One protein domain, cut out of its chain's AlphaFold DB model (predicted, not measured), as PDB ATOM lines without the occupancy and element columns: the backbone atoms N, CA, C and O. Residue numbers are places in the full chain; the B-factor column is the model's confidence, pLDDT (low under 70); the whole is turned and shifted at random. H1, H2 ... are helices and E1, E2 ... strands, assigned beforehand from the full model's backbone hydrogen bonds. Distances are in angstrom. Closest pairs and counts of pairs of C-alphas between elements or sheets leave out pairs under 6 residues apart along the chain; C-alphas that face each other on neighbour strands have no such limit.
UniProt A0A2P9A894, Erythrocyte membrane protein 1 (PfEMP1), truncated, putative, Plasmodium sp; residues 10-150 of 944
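AT A GLANCE: This is residues 10 to 150 of the 944 residues of the protein "Erythrocyte membrane protein 1 (PfEMP1), truncated, putative" of Plasmodium sp (UniProt A0A2P9A894). One long helix, H4, forms the core, with H2 and H6 placed one after the other along one side of it and H3, H7 and the small strand pair E3 and E4 along the other. The hairpin E1 and E2 packs at the last residues of H4, and the two ends of the longest axis are the loop around Gly 64 and the tail of residues 138 to 150. The printed part has 141 residues with seven named helices and four named strands, in the order H1 E1 E2 H2 H3 E3 H4 H5 H6 E4 H7, and is mostly helix. Both two-stranded sheets, E1 - E2 and E3 - E4, are antiparallel. The whole is compact, with a radius of gyration of the C-alphas of 16.7 A and spans of 59 by 29 by 23 A.

HOW THE PARTS SIT: E1, residues 20 to 23, and E2, residues 27 to 30, form a hairpin at 151 degrees; N 21 and O 29 are 2.9 A apart, within hydrogen-bond range. Ala 28 of E2 comes closest to H4, residues 69 to 90, at Arg 90, with C-alphas 6.6 A apart. H4 is the hub and touches four helices. H3, residues 51 to 54, touches it, the closest C-alphas being those of Tyr 53 and Trp 76, 6.3 A apart. H6, residues 106 to 117, only just touches H4 with 3 pairs of C-alphas within 8 A, closest at His 70 and Leu 117, 6.9 A, at a shallow tilt of 12 degrees, opposite ways. H1, residues 15 to 18, and H7, residues 134 to 137, each only just touch H4 with 3 such pairs, closest at Phe 16 and Ile 83, 7.2 A, and at Ile 83 and Ile 136, 6.8 A. H2, residues 32 to 44, only just touches H6 with 3 such pairs, closest at Leu 43 and Lys 112, 6.9 A, at a shallow tilt of 8 degrees, the same way. H5, residues 101 to 104, is close to H4 but not clearly touching, with C-alphas of Phe 84 and Trp 101 7.1 A apart. E3, residues 57 to 59, and E4, residues 126 to 128, are antiparallel at 142 degrees, with no N and O pair within hydrogen-bond range across them. Every O i to N i+4 pair is within hydrogen-bond range in H2, H4 and H6; H1, H3, H5 and H7 are too short for one.

IN THESE COORDINATES: H4 spans 31.9 A from C-alpha 69 at (92.726, 250.531, 265.914) to C-alpha 90 at (111.794, 247.070, 240.516). H2 is 18.0 A long and H6 15.7 A. H1 begins at C-alpha 15, (96.936, 247.440, 242.574).

THE WHOLE: The C-alphas farthest apart, of Gly 64 and Lys 150, are 59.4 A apart. The printed part has no cut, and no link is long. Mean pLDDT of the printed part is 75.6; 43 residues are under 70, among them 58 to 66 and 142 to 150.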
ATOM      1  N   SER A  10      92.449 242.916 240.276       46.09
ATOM      2  CA  SER A  10      91.623 243.940 240.946       46.09
ATOM      3  C   SER A  10      91.607 243.834 242.480       46.09
ATOM      4  O   SER A  10      90.847 244.546 243.147       46.09
ATOM      5  N   SER A  11      92.407 242.948 243.079       59.34
ATOM      6  CA  SER A  11      92.606 242.979 244.532       59.34
ATOM      7  C   SER A  11      93.247 244.316 244.920       59.34
ATOM      8  O   SER A  11      94.250 244.709 244.328       59.34
ATOM      9  N   LEU A  12      92.693 245.007 245.926       63.38
ATOM     10  CA  LEU A  12      93.240 246.270 246.453       63.38
ATOM     11  C   LEU A  12      94.740 246.150 246.771       63.38
ATOM     12  O   LEU A  12      95.500 247.066 246.470       63.38
ATOM     13  N   LEU A  13      95.165 244.982 247.264       69.19
ATOM     14  CA  LEU A  13      96.556 244.677 247.598       69.19
ATOM     15  C   LEU A  13      97.433 244.355 246.374       69.19
ATOM     16  O   LEU A  13      98.647 244.357 246.495       69.19
ATOM     17  N   LYS A  14      96.856 244.107 245.190       74.12
ATOM     18  CA  LYS A  14      97.588 243.883 243.926       74.12
ATOM     19  C   LYS A  14      97.693 245.140 243.059       74.12
ATOM     20  O   LYS A  14      98.530 245.189 242.166       74.12
ATOM     21  N   ASN A  15      96.928 246.195 243.354       76.31
ATOM     22  CA  ASN A  15      96.936 247.440 242.574       76.31
ATOM     23  C   ASN A  15      98.327 248.090 242.461       76.31
ATOM     24  O   ASN A  15      98.623 248.717 241.442       76.31
ATOM     25  N   PHE A  16      99.201 247.917 243.461       81.06
ATOM     26  CA  PHE A  16     100.559 248.470 243.411       81.06
ATOM     27  C   PHE A  16     101.393 247.908 242.250       81.06
ATOM     28  O   PHE A  16     102.253 248.606 241.719       81.06
ATOM     29  N   GLN A  17     101.096 246.691 241.784       82.62
ATOM     30  CA  GLN A  17     101.789 246.050 240.662       82.62
ATOM     31  C   GLN A  17     101.660 246.846 239.351       82.62
ATOM     32  O   GLN A  17     102.512 246.742 238.471       82.62
ATOM     33  N   TYR A  18     100.638 247.701 239.244       81.81
ATOM     34  CA  TYR A  18     100.371 248.539 238.074       81.81
ATOM     35  C   TYR A  18     100.952 249.953 238.178       81.81
ATOM     36  O   TYR A  18     100.802 250.739 237.244       81.81
ATOM     37  N   MET A  19     101.623 250.304 239.278       85.12
ATOM     38  CA  MET A  19     102.190 251.645 239.495       85.12
ATOM     39  C   MET A  19     103.570 251.830 238.863       85.12
ATOM     40  O   MET A  19     104.187 252.877 239.031       85.12
ATOM     41  N   ILE A  20     104.072 250.839 238.127       81.38
ATOM     42  CA  ILE A  20     105.353 250.914 237.423       81.38
ATOM     43  C   ILE A  20     105.110 250.920 235.918       81.38
ATOM     44  O   ILE A  20     104.371 250.091 235.391       81.38
ATOM     45  N   ARG A  21     105.794 251.822 235.212       76.88
ATOM     46  CA  ARG A  21     105.919 251.783 233.753       76.88
ATOM     47  C   ARG A  21     107.279 251.218 233.362       76.88
ATOM     48  O   ARG A  21     108.292 251.661 233.897       76.88
ATOM     49  N   GLN A  22     107.308 250.283 232.413       71.38
ATOM     50  CA  GLN A  22     108.545 249.758 231.824       71.38
ATOM     51  C   GLN A  22     108.819 250.415 230.460       71.38
ATOM     52  O   GLN A  22     107.977 250.389 229.567       71.38
ATOM     53  N   ASP A  23     110.006 250.990 230.283       62.78
ATOM     54  CA  ASP A  23     110.456 251.642 229.050       62.78
ATOM     55  C   ASP A  23     111.394 250.713 228.233       62.78
ATOM     56  O   ASP A  23     111.996 249.773 228.761       62.78
ATOM     57  N   GLY A  24     111.577 250.994 226.931       52.16
ATOM     58  CA  GLY A  24     112.090 250.054 225.898       52.16
ATOM     59  C   GLY A  24     113.535 249.594 225.997       52.16
ATOM     60  O   GLY A  24     114.021 248.903 225.105       52.16
ATOM     61  N   GLY A  25     114.213 249.964 227.079       54.97
ATOM     62  CA  GLY A  25     115.544 249.492 227.450       54.97
ATOM     63  C   GLY A  25     115.562 248.589 228.686       54.97
ATOM     64  O   GLY A  25     116.648 248.296 229.173       54.97
ATOM     65  N   GLY A  26     114.399 248.181 229.210       59.50
ATOM     66  CA  GLY A  26     114.290 247.450 230.477       59.50
ATOM     67  C   GLY A  26     114.381 248.341 231.719       59.50
ATOM     68  O   GLY A  26     114.569 247.806 232.808       59.50
ATOM     69  N   ASN A  27     114.261 249.665 231.549       69.38
ATOM     70  CA  ASN A  27     114.184 250.632 232.644       69.38
ATOM     71  C   ASN A  27     112.747 250.699 233.169       69.38
ATOM     72  O   ASN A  27     111.811 250.793 232.379       69.38
ATOM     73  N   ALA A  28     112.571 250.714 234.479       76.81
ATOM     74  CA  ALA A  28     111.280 250.819 235.143       76.81
ATOM     75  C   ALA A  28     111.181 252.138 235.915       76.81
ATOM     76  O   ALA A  28     112.101 252.495 236.648       76.81
ATOM     77  N   THR A  29     110.057 252.842 235.770       80.81
ATOM     78  CA  THR A  29     109.782 254.122 236.439       80.81
ATOM     79  C   THR A  29     108.512 254.017 237.276       80.81
ATOM     80  O   THR A  29     107.492 253.526 236.791       80.81
ATOM     81  N   LEU A  30     108.553 254.513 238.514       85.19
ATOM     82  CA  LEU A  30     107.357 254.660 239.343       85.19
ATOM     83  C   LEU A  30     106.457 255.759 238.778       85.19
ATOM     84  O   LEU A  30     106.882 256.896 238.576       85.19
ATOM     85  N   LEU A  31     105.187 255.434 238.592       87.06
ATOM     86  CA  LEU A  31     104.142 256.397 238.301       87.06
ATOM     87  C   LEU A  31     103.718 257.049 239.616       87.06
ATOM     88  O   LEU A  31     102.749 256.656 240.261       87.06
ATOM     89  N   TYR A  32     104.512 258.035 240.034       87.19
ATOM     90  CA  TYR A  32     104.396 258.685 241.340       87.19
ATOM     91  C   TYR A  32     102.995 259.237 241.625       87.19
ATOM     92  O   TYR A  32     102.501 259.086 242.736       87.19
ATOM     93  N   PHE A  33     102.334 259.815 240.615       89.56
ATOM     94  CA  PHE A  33     100.944 260.269 240.721       89.56
ATOM     95  C   PHE A  33     100.002 259.146 241.180       89.56
ATOM     96  O   PHE A  33      99.232 259.341 242.116       89.56
ATOM     97  N   ASP A  34     100.098 257.962 240.568       88.06
ATOM     98  CA  ASP A  34      99.216 256.833 240.882       88.06
ATOM     99  C   ASP A  34      99.492 256.272 242.273       88.06
ATOM    100  O   ASP A  34      98.563 255.954 243.011       88.06
ATOM    101  N   TYR A  35     100.773 256.175 242.634       89.19
ATOM    102  CA  TYR A  35     101.187 255.739 243.962       89.19
ATOM    103  C   TYR A  35     100.682 256.694 245.048       89.19
ATOM    104  O   TYR A  35     100.111 256.259 246.048       89.19
ATOM    105  N   LEU A  36     100.835 258.000 244.828       89.38
ATOM    106  CA  LEU A  36     100.377 259.020 245.760       89.38
ATOM    107  C   LEU A  36      98.849 259.027 245.885       89.38
ATOM    108  O   LEU A  36      98.334 259.109 246.998       89.38
ATOM    109  N   ASN A  37      98.127 258.898 244.768       86.25
ATOM    110  CA  ASN A  37      96.667 258.830 244.768       86.25
ATOM    111  C   ASN A  37      96.160 257.562 245.486       86.25
ATOM    112  O   ASN A  37      95.220 257.629 246.277       86.25
ATOM    113  N   PHE A  38      96.829 256.421 245.288       86.00
ATOM    114  CA  PHE A  38      96.547 255.179 246.011       86.00
ATOM    115  C   PHE A  38      96.748 255.327 247.522       86.00
ATOM    116  O   PHE A  38      95.825 255.056 248.288       86.00
ATOM    117  N   LEU A  39      97.916 255.813 247.949       88.50
ATOM    118  CA  LEU A  39      98.216 256.021 249.365       88.50
ATOM    119  C   LEU A  39      97.219 256.990 250.010       88.50
ATOM    120  O   LEU A  39      96.705 256.729 251.097       88.50
ATOM    121  N   HIS A  40      96.927 258.101 249.330       86.44
ATOM    122  CA  HIS A  40      95.967 259.090 249.801       86.44
ATOM    123  C   HIS A  40      94.570 258.478 249.975       86.44
ATOM    124  O   HIS A  40      93.938 258.667 251.016       86.44
ATOM    125  N   TYR A  41      94.108 257.697 248.995       83.00
ATOM    126  CA  TYR A  41      92.824 257.002 249.061       83.00
ATOM    127  C   TYR A  41      92.737 256.048 250.262       83.00
ATOM    128  O   TYR A  41      91.730 256.054 250.977       83.00
ATOM    129  N   GLU A  42      93.787 255.260 250.511       84.62
ATOM    130  CA  GLU A  42      93.838 254.336 251.648       84.62
ATOM    131  C   GLU A  42      93.814 255.057 253.000       84.62
ATOM    132  O   GLU A  42      93.103 254.636 253.917       84.62
ATOM    133  N   LEU A  43      94.539 256.173 253.110       86.56
ATOM    134  CA  LEU A  43      94.533 257.022 254.297       86.56
ATOM    135  C   LEU A  43      93.147 257.642 254.533       86.56
ATOM    136  O   LEU A  43      92.630 257.568 255.648       86.56
ATOM    137  N   GLU A  44      92.517 258.222 253.505       81.81
ATOM    138  CA  GLU A  44      91.188 258.855 253.587       81.81
ATOM    139  C   GLU A  44      90.112 257.876 254.096       81.81
ATOM    140  O   GLU A  44      89.232 258.267 254.864       81.81
ATOM    141  N   HIS A  45      90.210 256.597 253.713       78.56
ATOM    142  CA  HIS A  45      89.192 255.573 253.976       78.56
ATOM    143  C   HIS A  45      89.541 254.594 255.105       78.56
ATOM    144  O   HIS A  45      88.856 253.575 255.261       78.56
ATOM    145  N   GLU A  46      90.574 254.901 255.893       85.12
ATOM    146  CA  GLU A  46      91.019 254.094 257.032       85.12
ATOM    147  C   GLU A  46      91.282 252.629 256.641       85.12
ATOM    148  O   GLU A  46      90.749 251.698 257.253       85.12
ATOM    149  N   ALA A  47      92.070 252.414 255.580       82.88
ATOM    150  CA  ALA A  47      92.269 251.101 254.960       82.88
ATOM    151  C   ALA A  47      92.739 250.008 255.932       82.88
ATOM    152  O   ALA A  47      92.367 248.848 255.771       82.88
ATOM    153  N   TRP A  48      93.453 250.361 257.004       85.19
ATOM    154  CA  TRP A  48      93.828 249.432 258.078       85.19
ATOM    155  C   TRP A  48      92.633 248.712 258.733       85.19
ATOM    156  O   TRP A  48      92.792 247.654 259.340       85.19
ATOM    157  N   LYS A  49      91.409 249.234 258.580       81.94
ATOM    158  CA  LYS A  49      90.163 248.600 259.036       81.94
ATOM    159  C   LYS A  49      89.557 247.624 258.025       81.94
ATOM    160  O   LYS A  49      88.493 247.061 258.301       81.94
ATOM    161  N   TRP A  50      90.167 247.412 256.863       78.56
ATOM    162  CA  TRP A  50      89.668 246.473 255.859       78.56
ATOM    163  C   TRP A  50      90.163 245.051 256.136       78.56
ATOM    164  O   TRP A  50      91.315 244.843 256.509       78.56
ATOM    165  N   GLU A  51      89.299 244.058 255.908       72.56
ATOM    166  CA  GLU A  51      89.605 242.641 256.180       72.56
ATOM    167  C   GLU A  51      90.857 242.137 255.444       72.56
ATOM    168  O   GLU A  51      91.609 241.332 255.989       72.56
ATOM    169  N   ILE A  52      91.127 242.667 254.245       73.50
ATOM    170  CA  ILE A  52      92.321 242.321 253.461       73.50
ATOM    171  C   ILE A  52      93.627 242.675 254.179       73.50
ATOM    172  O   ILE A  52      94.607 241.975 254.005       73.50
ATOM    173  N   TYR A  53      93.645 243.715 255.015       80.38
ATOM    174  CA  TYR A  53      94.820 244.068 255.811       80.38
ATOM    175  C   TYR A  53      94.781 243.394 257.181       80.38
ATOM    176  O   TYR A  53      95.777 242.816 257.608       80.38
ATOM    177  N   LYS A  54      93.615 243.390 257.847       78.75
ATOM    178  CA  LYS A  54      93.441 242.800 259.187       78.75
ATOM    179  C   LYS A  54      93.890 241.347 259.273       78.75
ATOM    180  O   LYS A  54      94.489 240.962 260.270       78.75
ATOM    181  N   THR A  55      93.593 240.550 258.249       77.62
ATOM    182  CA  THR A  55      93.915 239.114 258.221       77.62
ATOM    183  C   THR A  55      95.418 238.825 258.260       77.62
ATOM    184  O   THR A  55      95.802 237.732 258.670       77.62
ATOM    185  N   HIS A  56      96.259 239.802 257.905       79.25
ATOM    186  CA  HIS A  56      97.719 239.691 257.959       79.25
ATOM    187  C   HIS A  56      98.334 240.309 259.225       79.25
ATOM    188  O   HIS A  56      99.522 240.115 259.490       79.25
ATOM    189  N   VAL A  57      97.555 241.035 260.036       80.44
ATOM    190  CA  VAL A  57      98.048 241.650 261.274       80.44
ATOM    191  C   VAL A  57      97.914 240.662 262.427       80.44
ATOM    192  O   VAL A  57      96.851 240.507 263.024       80.44
ATOM    193  N   ASN A  58      99.025 240.015 262.780       67.56
ATOM    194  CA  ASN A  58      99.109 239.182 263.973       67.56
ATOM    195  C   ASN A  58      99.572 240.032 265.161       67.56
ATOM    196  O   ASN A  58     100.741 240.395 265.281       67.56
ATOM    197  N   GLY A  59      98.653 240.345 266.074       56.06
ATOM    198  CA  GLY A  59      99.040 240.890 267.370       56.06
ATOM    199  C   GLY A  59      99.736 239.795 268.173       56.06
ATOM    200  O   GLY A  59      99.209 238.690 268.277       56.06
ATOM    201  N   GLY A  60     100.875 240.086 268.798       51.94
ATOM    202  CA  GLY A  60     101.517 239.217 269.799       51.94
ATOM    203  C   GLY A  60     100.679 239.009 271.074       51.94
ATOM    204  O   GLY A  60     101.222 238.853 272.164       51.94
ATOM    205  N   VAL A  61      99.352 239.049 270.959       46.03
ATOM    206  CA  VAL A  61      98.376 238.897 272.025       46.03
ATOM    207  C   VAL A  61      98.032 237.415 272.087       46.03
ATOM    208  O   VAL A  61      97.331 236.890 271.224       46.03
ATOM    209  N   GLY A  62      98.572 236.717 273.088       43.00
ATOM    210  CA  GLY A  62      98.273 235.306 273.321       43.00
ATOM    211  C   GLY A  62      96.768 235.043 273.237       43.00
ATOM    212  O   GLY A  62      95.994 235.679 273.946       43.00
ATOM    213  N   SER A  63      96.377 234.149 272.325       40.38
ATOM    214  CA  SER A  63      95.069 233.488 272.203       40.38
ATOM    215  C   SER A  63      93.905 234.162 272.958       40.38
ATOM    216  O   SER A  63      93.555 233.731 274.057       40.38
ATOM    217  N   GLY A  64      93.285 235.189 272.350       46.53
ATOM    218  CA  GLY A  64      91.935 235.654 272.723       46.53
ATOM    219  C   GLY A  64      91.677 237.167 272.835       46.53
ATOM    220  O   GLY A  64      90.532 237.537 273.090       46.53
ATOM    221  N   GLY A  65      92.670 238.049 272.668       53.69
ATOM    222  CA  GLY A  65      92.466 239.510 272.732       53.69
ATOM    223  C   GLY A  65      92.099 240.149 271.382       53.69
ATOM    224  O   GLY A  65      92.629 239.748 270.350       53.69
ATOM    225  N   ALA A  66      91.209 241.147 271.383       65.88
ATOM    226  CA  ALA A  66      90.864 241.930 270.189       65.88
ATOM    227  C   ALA A  66      91.955 242.972 269.868       65.88
ATOM    228  O   ALA A  66      92.427 243.652 270.777       65.88
ATOM    229  N   LEU A  67      92.332 243.103 268.589       74.38
ATOM    230  CA  LEU A  67      93.285 244.115 268.102       74.38
ATOM    231  C   LEU A  67      92.697 245.526 268.239       74.38
ATOM    232  O   LEU A  67      91.519 245.733 267.941       74.38
ATOM    233  N   SER A  68      93.512 246.493 268.665       82.94
ATOM    234  CA  SER A  68      93.114 247.903 268.700       82.94
ATOM    235  C   SER A  68      93.239 248.570 267.322       82.94
ATOM    236  O   SER A  68      93.943 248.083 266.437       82.94
ATOM    237  N   ASP A  69      92.588 249.724 267.139       82.75
ATOM    238  CA  ASP A  69      92.726 250.531 265.914       82.75
ATOM    239  C   ASP A  69      94.185 250.970 265.668       82.75
ATOM    240  O   ASP A  69      94.597 251.083 264.513       82.75
ATOM    241  N   HIS A  70      94.976 251.169 266.731       84.38
ATOM    242  CA  HIS A  70      96.410 251.472 266.638       84.38
ATOM    243  C   HIS A  70      97.216 250.264 266.146       84.38
ATOM    244  O   HIS A  70      98.018 250.406 265.224       84.38
ATOM    245  N   ASP A  71      96.936 249.067 266.666       83.69
ATOM    246  CA  ASP A  71      97.607 247.834 266.233       83.69
ATOM    247  C   ASP A  71      97.378 247.565 264.739       83.69
ATOM    248  O   ASP A  71      98.303 247.225 263.997       83.69
ATOM    249  N   LEU A  72      96.135 247.767 264.288       86.69
ATOM    250  CA  LEU A  72      95.750 247.638 262.886       86.69
ATOM    251  C   LEU A  72      96.453 248.673 262.004       86.69
ATOM    252  O   LEU A  72      96.966 248.317 260.942       86.69
ATOM    253  N   PHE A  73      96.509 249.933 262.443       89.06
ATOM    254  CA  PHE A  73      97.218 250.996 261.730       89.06
ATOM    255  C   PHE A  73      98.711 250.675 261.580       89.06
ATOM    256  O   PHE A  73      99.263 250.790 260.487       89.06
ATOM    257  N   CYS A  74      99.355 250.210 262.651       87.25
ATOM    258  CA  CYS A  74     100.766 249.836 262.632       87.25
ATOM    259  C   CYS A  74     101.057 248.634 261.731       87.25
ATOM    260  O   CYS A  74     102.037 248.655 260.985       87.25
ATOM    261  N   GLY A  75     100.198 247.612 261.751       87.88
ATOM    262  CA  GLY A  75     100.309 246.488 260.825       87.88
ATOM    263  C   GLY A  75     100.153 246.924 259.366       87.88
ATOM    264  O   GLY A  75     100.977 246.580 258.522       87.88
ATOM    265  N   TRP A  76      99.160 247.766 259.067       90.25
ATOM    266  CA  TRP A  76      98.992 248.353 257.734       90.25
ATOM    267  C   TRP A  76     100.210 249.188 257.307       90.25
ATOM    268  O   TRP A  76     100.679 249.026 256.183       90.25
ATOM    269  N   LYS A  77     100.787 250.007 258.199       90.81
ATOM    270  CA  LYS A  77     101.998 250.801 257.916       90.81
ATOM    271  C   LYS A  77     103.180 249.916 257.495       90.81
ATOM    272  O   LYS A  77     103.828 250.237 256.504       90.81
ATOM    273  N   GLN A  78     103.414 248.787 258.177       89.25
ATOM    274  CA  GLN A  78     104.459 247.816 257.796       89.25
ATOM    275  C   GLN A  78     104.203 247.198 256.412       89.25
ATOM    276  O   GLN A  78     105.132 247.009 255.626       89.25
ATOM    277  N   ILE A  79     102.939 246.911 256.087       89.81
ATOM    278  CA  ILE A  79     102.554 246.397 254.766       89.81
ATOM    279  C   ILE A  79     102.827 247.449 253.680       89.81
ATOM    280  O   ILE A  79     103.412 247.119 252.649       89.81
ATOM    281  N   GLN A  80     102.472 248.716 253.914       91.50
ATOM    282  CA  GLN A  80     102.733 249.807 252.966       91.50
ATOM    283  C   GLN A  80     104.227 250.060 252.754       91.50
ATOM    284  O   GLN A  80     104.656 250.289 251.621       91.50
ATOM    285  N   GLU A  81     105.030 249.976 253.818       90.94
ATOM    286  CA  GLU A  81     106.490 250.073 253.733       90.94
ATOM    287  C   GLU A  81     107.045 248.977 252.828       90.94
ATOM    288  O   GLU A  81     107.812 249.251 251.901       90.94
ATOM    289  N   LYS A  82     106.554 247.745 252.991       89.81
ATOM    290  CA  LYS A  82     106.958 246.632 252.138       89.81
ATOM    291  C   LYS A  82     106.518 246.781 250.684       89.81
ATOM    292  O   LYS A  82     107.285 246.444 249.778       89.81
ATOM    293  N   ILE A  83     105.311 247.286 250.439       89.88
ATOM    294  CA  ILE A  83     104.841 247.609 249.087       89.88
ATOM    295  C   ILE A  83     105.791 248.620 248.440       89.88
ATOM    296  O   ILE A  83     106.249 248.405 247.316       89.88
ATOM    297  N   PHE A  84     106.151 249.684 249.162       90.31
ATOM    298  CA  PHE A  84     107.082 250.695 248.672       90.31
ATOM    299  C   PHE A  84     108.474 250.115 248.388       90.31
ATOM    300  O   PHE A  84     109.025 250.360 247.317       90.31
ATOM    301  N   GLU A  85     109.030 249.294 249.285       88.25
ATOM    302  CA  GLU A  85     110.297 248.589 249.047       88.25
ATOM    303  C   GLU A  85     110.248 247.726 247.784       88.25
ATOM    304  O   GLU A  85     111.170 247.750 246.969       88.25
ATOM    305  N   THR A  86     109.159 246.976 247.609       87.69
ATOM    306  CA  THR A  86     108.963 246.090 246.456       87.69
ATOM    307  C   THR A  86     108.912 246.899 245.161       87.69
ATOM    308  O   THR A  86     109.541 246.521 244.172       87.69
ATOM    309  N   LEU A  87     108.236 248.054 245.169       87.06
ATOM    310  CA  LEU A  87     108.231 248.994 244.048       87.06
ATOM    311  C   LEU A  87     109.638 249.531 243.755       87.06
ATOM    312  O   LEU A  87     110.082 249.490 242.609       87.06
ATOM    313  N   GLN A  88     110.368 249.984 244.778       85.75
ATOM    314  CA  GLN A  88     111.722 250.527 244.617       85.75
ATOM    315  C   GLN A  88     112.710 249.495 244.063       85.75
ATOM    316  O   GLN A  88     113.511 249.828 243.196       85.75
ATOM    317  N   GLN A  89     112.627 248.233 244.493       84.56
ATOM    318  CA  GLN A  89     113.477 247.151 243.975       84.56
ATOM    319  C   GLN A  89     113.279 246.894 242.476       84.56
ATOM    320  O   GLN A  89     114.179 246.375 241.812       84.56
ATOM    321  N   ARG A  90     112.102 247.228 241.939       82.00
ATOM    322  CA  ARG A  90     111.794 247.070 240.516       82.00
ATOM    323  C   ARG A  90     112.245 248.254 239.670       82.00
ATOM    324  O   ARG A  90     112.529 248.042 238.497       82.00
ATOM    325  N   ILE A  91     112.323 249.461 240.234       83.00
ATOM    326  CA  ILE A  91     112.786 250.668 239.535       83.00
ATOM    327  C   ILE A  91     114.274 250.511 239.192       83.00
ATOM    328  O   ILE A  91     115.113 250.287 240.062       83.00
ATOM    329  N   ASN A  92     114.628 250.630 237.912       69.62
ATOM    330  CA  ASN A  92     115.998 250.456 237.428       69.62
ATOM    331  C   ASN A  92     116.290 251.367 236.213       69.62
ATOM    332  O   ASN A  92     115.395 251.702 235.441       69.62
ATOM    333  N   GLY A  93     117.552 251.784 236.035       62.41
ATOM    334  CA  GLY A  93     118.003 252.526 234.844       62.41
ATOM    335  C   GLY A  93     118.684 253.879 235.092       62.41
ATOM    336  O   GLY A  93     118.679 254.424 236.195       62.41
ATOM    337  N   LYS A  94     119.295 254.445 234.039       49.62
ATOM    338  CA  LYS A  94     119.856 255.813 234.048       49.62
ATOM    339  C   LYS A  94     118.724 256.846 234.011       49.62
ATOM    340  O   LYS A  94     117.961 256.857 233.053       49.62
ATOM    341  N   GLY A  95     118.683 257.747 234.995       55.06
ATOM    342  CA  GLY A  95     117.702 258.839 235.067       55.06
ATOM    343  C   GLY A  95     116.410 258.505 235.819       55.06
ATOM    344  O   GLY A  95     115.501 259.328 235.811       55.06
ATOM    345  N   ALA A  96     116.322 257.339 236.471       60.47
ATOM    346  CA  ALA A  96     115.192 257.010 237.332       60.47
ATOM    347  C   ALA A  96     115.138 257.976 238.530       60.47
ATOM    348  O   ALA A  96     116.096 258.073 239.302       60.47
ATOM    349  N   THR A  97     114.028 258.704 238.670       64.75
ATOM    350  CA  THR A  97     113.758 259.521 239.857       64.75
ATOM    351  C   THR A  97     113.686 258.594 241.065       64.75
ATOM    352  O   THR A  97     112.904 257.644 241.077       64.75
ATOM    353  N   THR A  98     114.531 258.843 242.062       68.75
ATOM    354  CA  THR A  98     114.532 258.069 243.305       68.75
ATOM    355  C   THR A  98     113.567 258.718 244.284       68.75
ATOM    356  O   THR A  98     113.639 259.921 244.534       68.75
ATOM    357  N   TYR A  99     112.648 257.913 244.806       83.56
ATOM    358  CA  TYR A  99     111.721 258.305 245.862       83.56
ATOM    359  C   TYR A  99     112.130 257.580 247.137       83.56
ATOM    360  O   TYR A  99     112.650 256.466 247.085       83.56
ATOM    361  N   SER A 100     111.890 258.194 248.285       88.00
ATOM    362  CA  SER A 100     112.210 257.597 249.577       88.00
ATOM    363  C   SER A 100     110.968 257.501 250.444       88.00
ATOM    364  O   SER A 100     110.135 258.404 250.450       88.00
ATOM    365  N   TRP A 101     110.881 256.427 251.226       88.94
ATOM    366  CA  TRP A 101     109.804 256.247 252.194       88.94
ATOM    367  C   TRP A 101     109.698 257.456 253.131       88.94
ATOM    368  O   TRP A 101     108.633 258.051 253.279       88.94
ATOM    369  N   LYS A 102     110.842 257.872 253.680       88.44
ATOM    370  CA  LYS A 102     110.946 258.960 254.651       88.44
ATOM    371  C   LYS A 102     110.427 260.301 254.129       88.44
ATOM    372  O   LYS A 102     109.770 261.027 254.866       88.44
ATOM    373  N   ASP A 103     110.731 260.649 252.881       85.00
ATOM    374  CA  ASP A 103     110.421 261.990 252.381       85.00
ATOM    375  C   ASP A 103     109.127 262.058 251.566       85.00
ATOM    376  O   ASP A 103     108.496 263.113 251.515       85.00
ATOM    377  N   ASP A 104     108.754 260.965 250.898       86.88
ATOM    378  CA  ASP A 104     107.694 260.961 249.886       86.88
ATOM    379  C   ASP A 104     106.434 260.197 250.337       86.88
ATOM    380  O   ASP A 104     105.418 260.228 249.643       86.88
ATOM    381  N   VAL A 105     106.479 259.526 251.497       90.38
ATOM    382  CA  VAL A 105     105.400 258.641 251.981       90.38
ATOM    383  C   VAL A 105     105.067 258.888 253.447       90.38
ATOM    384  O   VAL A 105     103.939 259.242 253.800       90.38
ATOM    385  N   GLU A 106     106.071 258.740 254.307       90.00
ATOM    386  CA  GLU A 106     105.956 258.823 255.757       90.00
ATOM    387  C   GLU A 106     105.299 260.123 256.266       90.00
ATOM    388  O   GLU A 106     104.481 260.024 257.186       90.00
ATOM    389  N   PRO A 107     105.522 261.318 255.674       90.75
ATOM    390  CA  PRO A 107     104.881 262.543 256.146       90.75
ATOM    391  C   PRO A 107     103.350 262.474 256.109       90.75
ATOM    392  O   PRO A 107     102.698 262.916 257.053       90.75
ATOM    393  N   LEU A 108     102.759 261.881 255.063       91.50
ATOM    394  CA  LEU A 108     101.299 261.745 254.953       91.50
ATOM    395  C   LEU A 108     100.745 260.743 255.966       91.50
ATOM    396  O   LEU A 108      99.715 261.001 256.592       91.50
ATOM    397  N   ILE A 109     101.455 259.629 256.161       90.88
ATOM    398  CA  ILE A 109     101.094 258.604 257.146       90.88
ATOM    399  C   ILE A 109     101.135 259.193 258.558       90.88
ATOM    400  O   ILE A 109     100.169 259.043 259.302       90.88
ATOM    401  N   ASN A 110     102.202 259.910 258.912       87.75
ATOM    402  CA  ASN A 110     102.382 260.479 260.248       87.75
ATOM    403  C   ASN A 110     101.342 261.564 260.569       87.75
ATOM    404  O   ASN A 110     100.878 261.665 261.707       87.75
ATOM    405  N   ILE A 111     100.942 262.370 259.577       87.12
ATOM    406  CA  ILE A 111      99.847 263.337 259.743       87.12
ATOM    407  C   ILE A 111      98.543 262.601 260.049       87.12
ATOM    408  O   ILE A 111      97.868 262.929 261.025       87.12
ATOM    409  N   LYS A 112      98.218 261.563 259.271       85.88
ATOM    410  CA  LYS A 112      96.979 260.809 259.469       85.88
ATOM    411  C   LYS A 112      96.968 260.019 260.778       85.88
ATOM    412  O   LYS A 112      95.931 259.956 261.433       85.88
ATOM    413  N   GLU A 113      98.108 259.460 261.178       84.62
ATOM    414  CA  GLU A 113      98.289 258.787 262.467       84.62
ATOM    415  C   GLU A 113      97.902 259.721 263.617       84.62
ATOM    416  O   GLU A 113      97.103 259.362 264.481       84.62
ATOM    417  N   LYS A 114      98.406 260.961 263.589       81.88
ATOM    418  CA  LYS A 114      98.086 261.980 264.592       81.88
ATOM    419  C   LYS A 114      96.598 262.338 264.602       81.88
ATOM    420  O   LYS A 114      96.026 262.461 265.683       81.88
ATOM    421  N   ASP A 115      95.982 262.491 263.432       79.31
ATOM    422  CA  ASP A 115      94.570 262.872 263.309       79.31
ATOM    423  C   ASP A 115      93.617 261.796 263.846       79.31
ATOM    424  O   ASP A 115      92.594 262.119 264.450       79.31
ATOM    425  N   VAL A 116      93.944 260.518 263.635       72.62
ATOM    426  CA  VAL A 116      93.079 259.395 264.028       72.62
ATOM    427  C   VAL A 116      93.369 258.919 265.453       72.62
ATOM    428  O   VAL A 116      92.442 258.566 266.180       72.62
ATOM    429  N   LEU A 117      94.639 258.903 265.872       68.44
ATOM    430  CA  LEU A 117      95.082 258.250 267.113       68.44
ATOM    431  C   LEU A 117      95.503 259.242 268.212       68.44
ATOM    432  O   LEU A 117      95.815 258.837 269.330       68.44
ATOM    433  N   GLY A 118      95.497 260.549 267.932       65.38
ATOM    434  CA  GLY A 118      95.705 261.629 268.906       65.38
ATOM    435  C   GLY A 118      97.158 261.864 269.346       65.38
ATOM    436  O   GLY A 118      97.501 262.981 269.734       65.38
ATOM    437  N   SER A 119      98.036 260.861 269.254       59.12
ATOM    438  CA  SER A 119      99.481 260.982 269.503       59.12
ATOM    439  C   SER A 119     100.266 259.930 268.709       59.12
ATOM    440  O   SER A 119      99.777 258.803 268.638       59.12
ATOM    441  N   PRO A 120     101.476 260.233 268.189       58.47
ATOM    442  CA  PRO A 120     102.336 259.228 267.566       58.47
ATOM    443  C   PRO A 120     102.657 258.133 268.584       58.47
ATOM    444  O   PRO A 120     103.280 258.398 269.616       58.47
ATOM    445  N   GLN A 121     102.203 256.914 268.324       61.50
ATOM    446  CA  GLN A 121     102.483 255.759 269.168       61.50
ATOM    447  C   GLN A 121     103.353 254.821 268.338       61.50
ATOM    448  O   GLN A 121     102.932 254.334 267.294       61.50
ATOM    449  N   GLY A 122     104.596 254.595 268.770       64.88
ATOM    450  CA  GLY A 122     105.552 253.791 268.007       64.88
ATOM    451  C   GLY A 122     105.014 252.391 267.680       64.88
ATOM    452  O   GLY A 122     104.462 251.715 268.541       64.88
ATOM    453  N   CYS A 123     105.222 251.940 266.442       72.56
ATOM    454  CA  CYS A 123     104.733 250.651 265.936       72.56
ATOM    455  C   CYS A 123     105.613 249.441 266.308       72.56
ATOM    456  O   CYS A 123     105.656 248.450 265.582       72.56
ATOM    457  N   SER A 124     106.344 249.506 267.422       65.12
ATOM    458  CA  SER A 124     107.370 248.521 267.791       65.12
ATOM    459  C   SER A 124     106.829 247.214 268.391       65.12
ATOM    460  O   SER A 124     107.600 246.270 268.557       65.12
ATOM    461  N   SER A 125     105.534 247.133 268.716       66.12
ATOM    462  CA  SER A 125     104.893 245.969 269.356       66.12
ATOM    463  C   SER A 125     104.097 245.057 268.411       66.12
ATOM    464  O   SER A 125     103.630 244.006 268.850       66.12
ATOM    465  N   ILE A 126     103.939 245.429 267.136       74.88
ATOM    466  CA  ILE A 126     103.205 244.655 266.122       74.88
ATOM    467  C   ILE A 126     104.183 244.040 265.127       74.88
ATOM    468  O   ILE A 126     105.124 244.702 264.695       74.88
ATOM    469  N   ASN A 127     103.958 242.777 264.761       69.81
ATOM    470  CA  ASN A 127     104.754 242.079 263.760       69.81
ATOM    471  C   ASN A 127     103.829 241.476 262.699       69.81
ATOM    472  O   ASN A 127     103.037 240.581 262.997       69.81
ATOM    473  N   VAL A 128     103.930 241.970 261.467       80.62
ATOM    474  CA  VAL A 128     103.250 241.386 260.309       80.62
ATOM    475  C   VAL A 128     104.163 240.331 259.693       80.62
ATOM    476  O   VAL A 128     105.290 240.633 259.306       80.62
ATOM    477  N   ASP A 129     103.683 239.092 259.557       79.31
ATOM    478  CA  ASP A 129     104.417 238.082 258.788       79.31
ATOM    479  C   ASP A 129     104.206 238.322 257.292       79.31
ATOM    480  O   ASP A 129     103.344 237.725 256.644       79.31
ATOM    481  N   ILE A 130     105.010 239.228 256.746       80.31
ATOM    482  CA  ILE A 130     104.986 239.632 255.338       80.31
ATOM    483  C   ILE A 130     105.141 238.432 254.395       80.31
ATOM    484  O   ILE A 130     104.603 238.452 253.290       80.31
ATOM    485  N   ASN A 131     105.812 237.353 254.822       78.38
ATOM    486  CA  ASN A 131     106.008 236.158 253.993       78.38
ATOM    487  C   ASN A 131     104.692 235.418 253.702       78.38
ATOM    488  O   ASN A 131     104.626 234.613 252.777       78.38
ATOM    489  N   THR A 132     103.636 235.698 254.473       77.81
ATOM    490  CA  THR A 132     102.291 235.146 254.248       77.81
ATOM    491  C   THR A 132     101.473 235.938 253.225       77.81
ATOM    492  O   THR A 132     100.394 235.488 252.841       77.81
ATOM    493  N   ILE A 133     101.971 237.092 252.764       82.44
ATOM    494  CA  ILE A 133     101.291 237.957 251.793       82.44
ATOM    495  C   ILE A 133     101.763 237.608 250.378       82.44
ATOM    496  O   ILE A 133     102.770 238.129 249.888       82.44
ATOM    497  N   ASP A 134     101.042 236.703 249.717       80.62
ATOM    498  CA  ASP A 134     101.372 236.207 248.373       80.62
ATOM    499  C   ASP A 134     101.485 237.346 247.345       80.62
ATOM    500  O   ASP A 134     102.421 237.384 246.549       80.62
ATOM    501  N   GLU A 135     100.599 238.342 247.436       78.94
ATOM    502  CA  GLU A 135     100.549 239.529 246.577       78.94
ATOM    503  C   GLU A 135     101.866 240.308 246.505       78.94
ATOM    504  O   GLU A 135     102.177 240.905 245.470       78.94
ATOM    505  N   ILE A 136     102.607 240.328 247.614       82.75
ATOM    506  CA  ILE A 136     103.872 241.050 247.755       82.75
ATOM    507  C   ILE A 136     105.037 240.141 247.366       82.75
ATOM    508  O   ILE A 136     105.915 240.555 246.608       82.75
ATOM    509  N   ASN A 137     105.042 238.897 247.852       81.38
ATOM    510  CA  ASN A 137     106.167 237.979 247.652       81.38
ATOM    511  C   ASN A 137     106.254 237.451 246.217       81.38
ATOM    512  O   ASN A 137     107.355 237.272 245.697       81.38
ATOM    513  N   ASN A 138     105.108 237.259 245.563       78.88
ATOM    514  CA  ASN A 138     104.990 236.797 244.182       78.88
ATOM    515  C   ASN A 138     104.467 237.912 243.261       78.88
ATOM    516  O   ASN A 138     103.726 237.663 242.314       78.88
ATOM    517  N   ALA A 139     104.852 239.164 243.542       77.00
ATOM    518  CA  ALA A 139     104.420 240.318 242.769       77.00
ATOM    519  C   ALA A 139     104.918 240.265 241.312       77.00
ATOM    520  O   ALA A 139     106.113 240.449 241.021       77.00
ATOM    521  N   GLU A 140     103.975 240.071 240.392       75.44
ATOM    522  CA  GLU A 140     104.183 240.194 238.953       75.44
ATOM    523  C   GLU A 140     103.879 241.625 238.520       75.44
ATOM    524  O   GLU A 140     102.816 242.154 238.816       75.44
ATOM    525  N   PHE A 141     104.824 242.266 237.831       74.00
ATOM    526  CA  PHE A 141     104.676 243.634 237.337       74.00
ATOM    527  C   PHE A 141     104.451 243.583 235.829       74.00
ATOM    528  O   PHE A 141     105.416 243.338 235.092       74.00
ATOM    529  N   PRO A 142     103.210 243.784 235.352       66.06
ATOM    530  CA  PRO A 142     102.908 243.730 233.932       66.06
ATOM    531  C   PRO A 142     103.700 244.806 233.190       66.06
ATOM    532  O   PRO A 142     103.660 245.989 233.528       66.06
ATOM    533  N   ALA A 143     104.469 244.395 232.184       56.62
ATOM    534  CA  ALA A 143     105.203 245.325 231.343       56.62
ATOM    535  C   ALA A 143     104.233 246.027 230.380       56.62
ATOM    536  O   ALA A 143     103.609 245.359 229.557       56.62
ATOM    537  N   LEU A 144     104.176 247.361 230.421       55.69
ATOM    538  CA  LEU A 144     103.713 248.162 229.283       55.69
ATOM    539  C   LEU A 144     104.804 248.046 228.205       55.69
ATOM    540  O   LEU A 144     105.929 248.511 228.396       55.69
ATOM    541  N   THR A 145     104.570 247.262 227.157       48.44
ATOM    542  CA  THR A 145     105.658 246.781 226.297       48.44
ATOM    543  C   THR A 145     106.095 247.765 225.234       48.44
ATOM    544  O   THR A 145     105.558 247.835 224.146       48.44
ATOM    545  N   THR A 146     107.288 248.294 225.410       47.25
ATOM    546  CA  THR A 146     108.001 249.085 224.395       47.25
ATOM    547  C   THR A 146     108.839 248.236 223.429       47.25
ATOM    548  O   THR A 146     109.663 248.750 222.664       47.25
ATOM    549  N   ASN A 147     108.662 246.910 223.424       42.59
ATOM    550  CA  ASN A 147     109.370 246.072 222.469       42.59
ATOM    551  C   ASN A 147     108.810 246.338 221.067       42.59
ATOM    552  O   ASN A 147     107.714 245.901 220.736       42.59
ATOM    553  N   LYS A 148     109.645 246.928 220.198       44.50
ATOM    554  CA  LYS A 148     109.519 247.006 218.724       44.50
ATOM    555  C   LYS A 148     109.263 245.654 218.017       44.50
ATOM    556  O   LYS A 148     109.415 245.546 216.799       44.50
ATOM    557  N   LYS A 149     108.897 244.586 218.729       45.75
ATOM    558  CA  LYS A 149     108.303 243.388 218.146       45.75
ATOM    559  C   LYS A 149     106.898 243.749 217.686       45.75
ATOM    560  O   LYS A 149     105.947 243.561 218.428       45.75
ATOM    561  N   LYS A 150     106.842 244.276 216.455       49.31
ATOM    562  CA  LYS A 150     105.682 244.413 215.564       49.31
ATOM    563  C   LYS A 150     104.370 244.113 216.274       49.31
ATOM    564  O   LYS A 150     104.036 242.942 216.443       49.31
TER     565      LYS A 150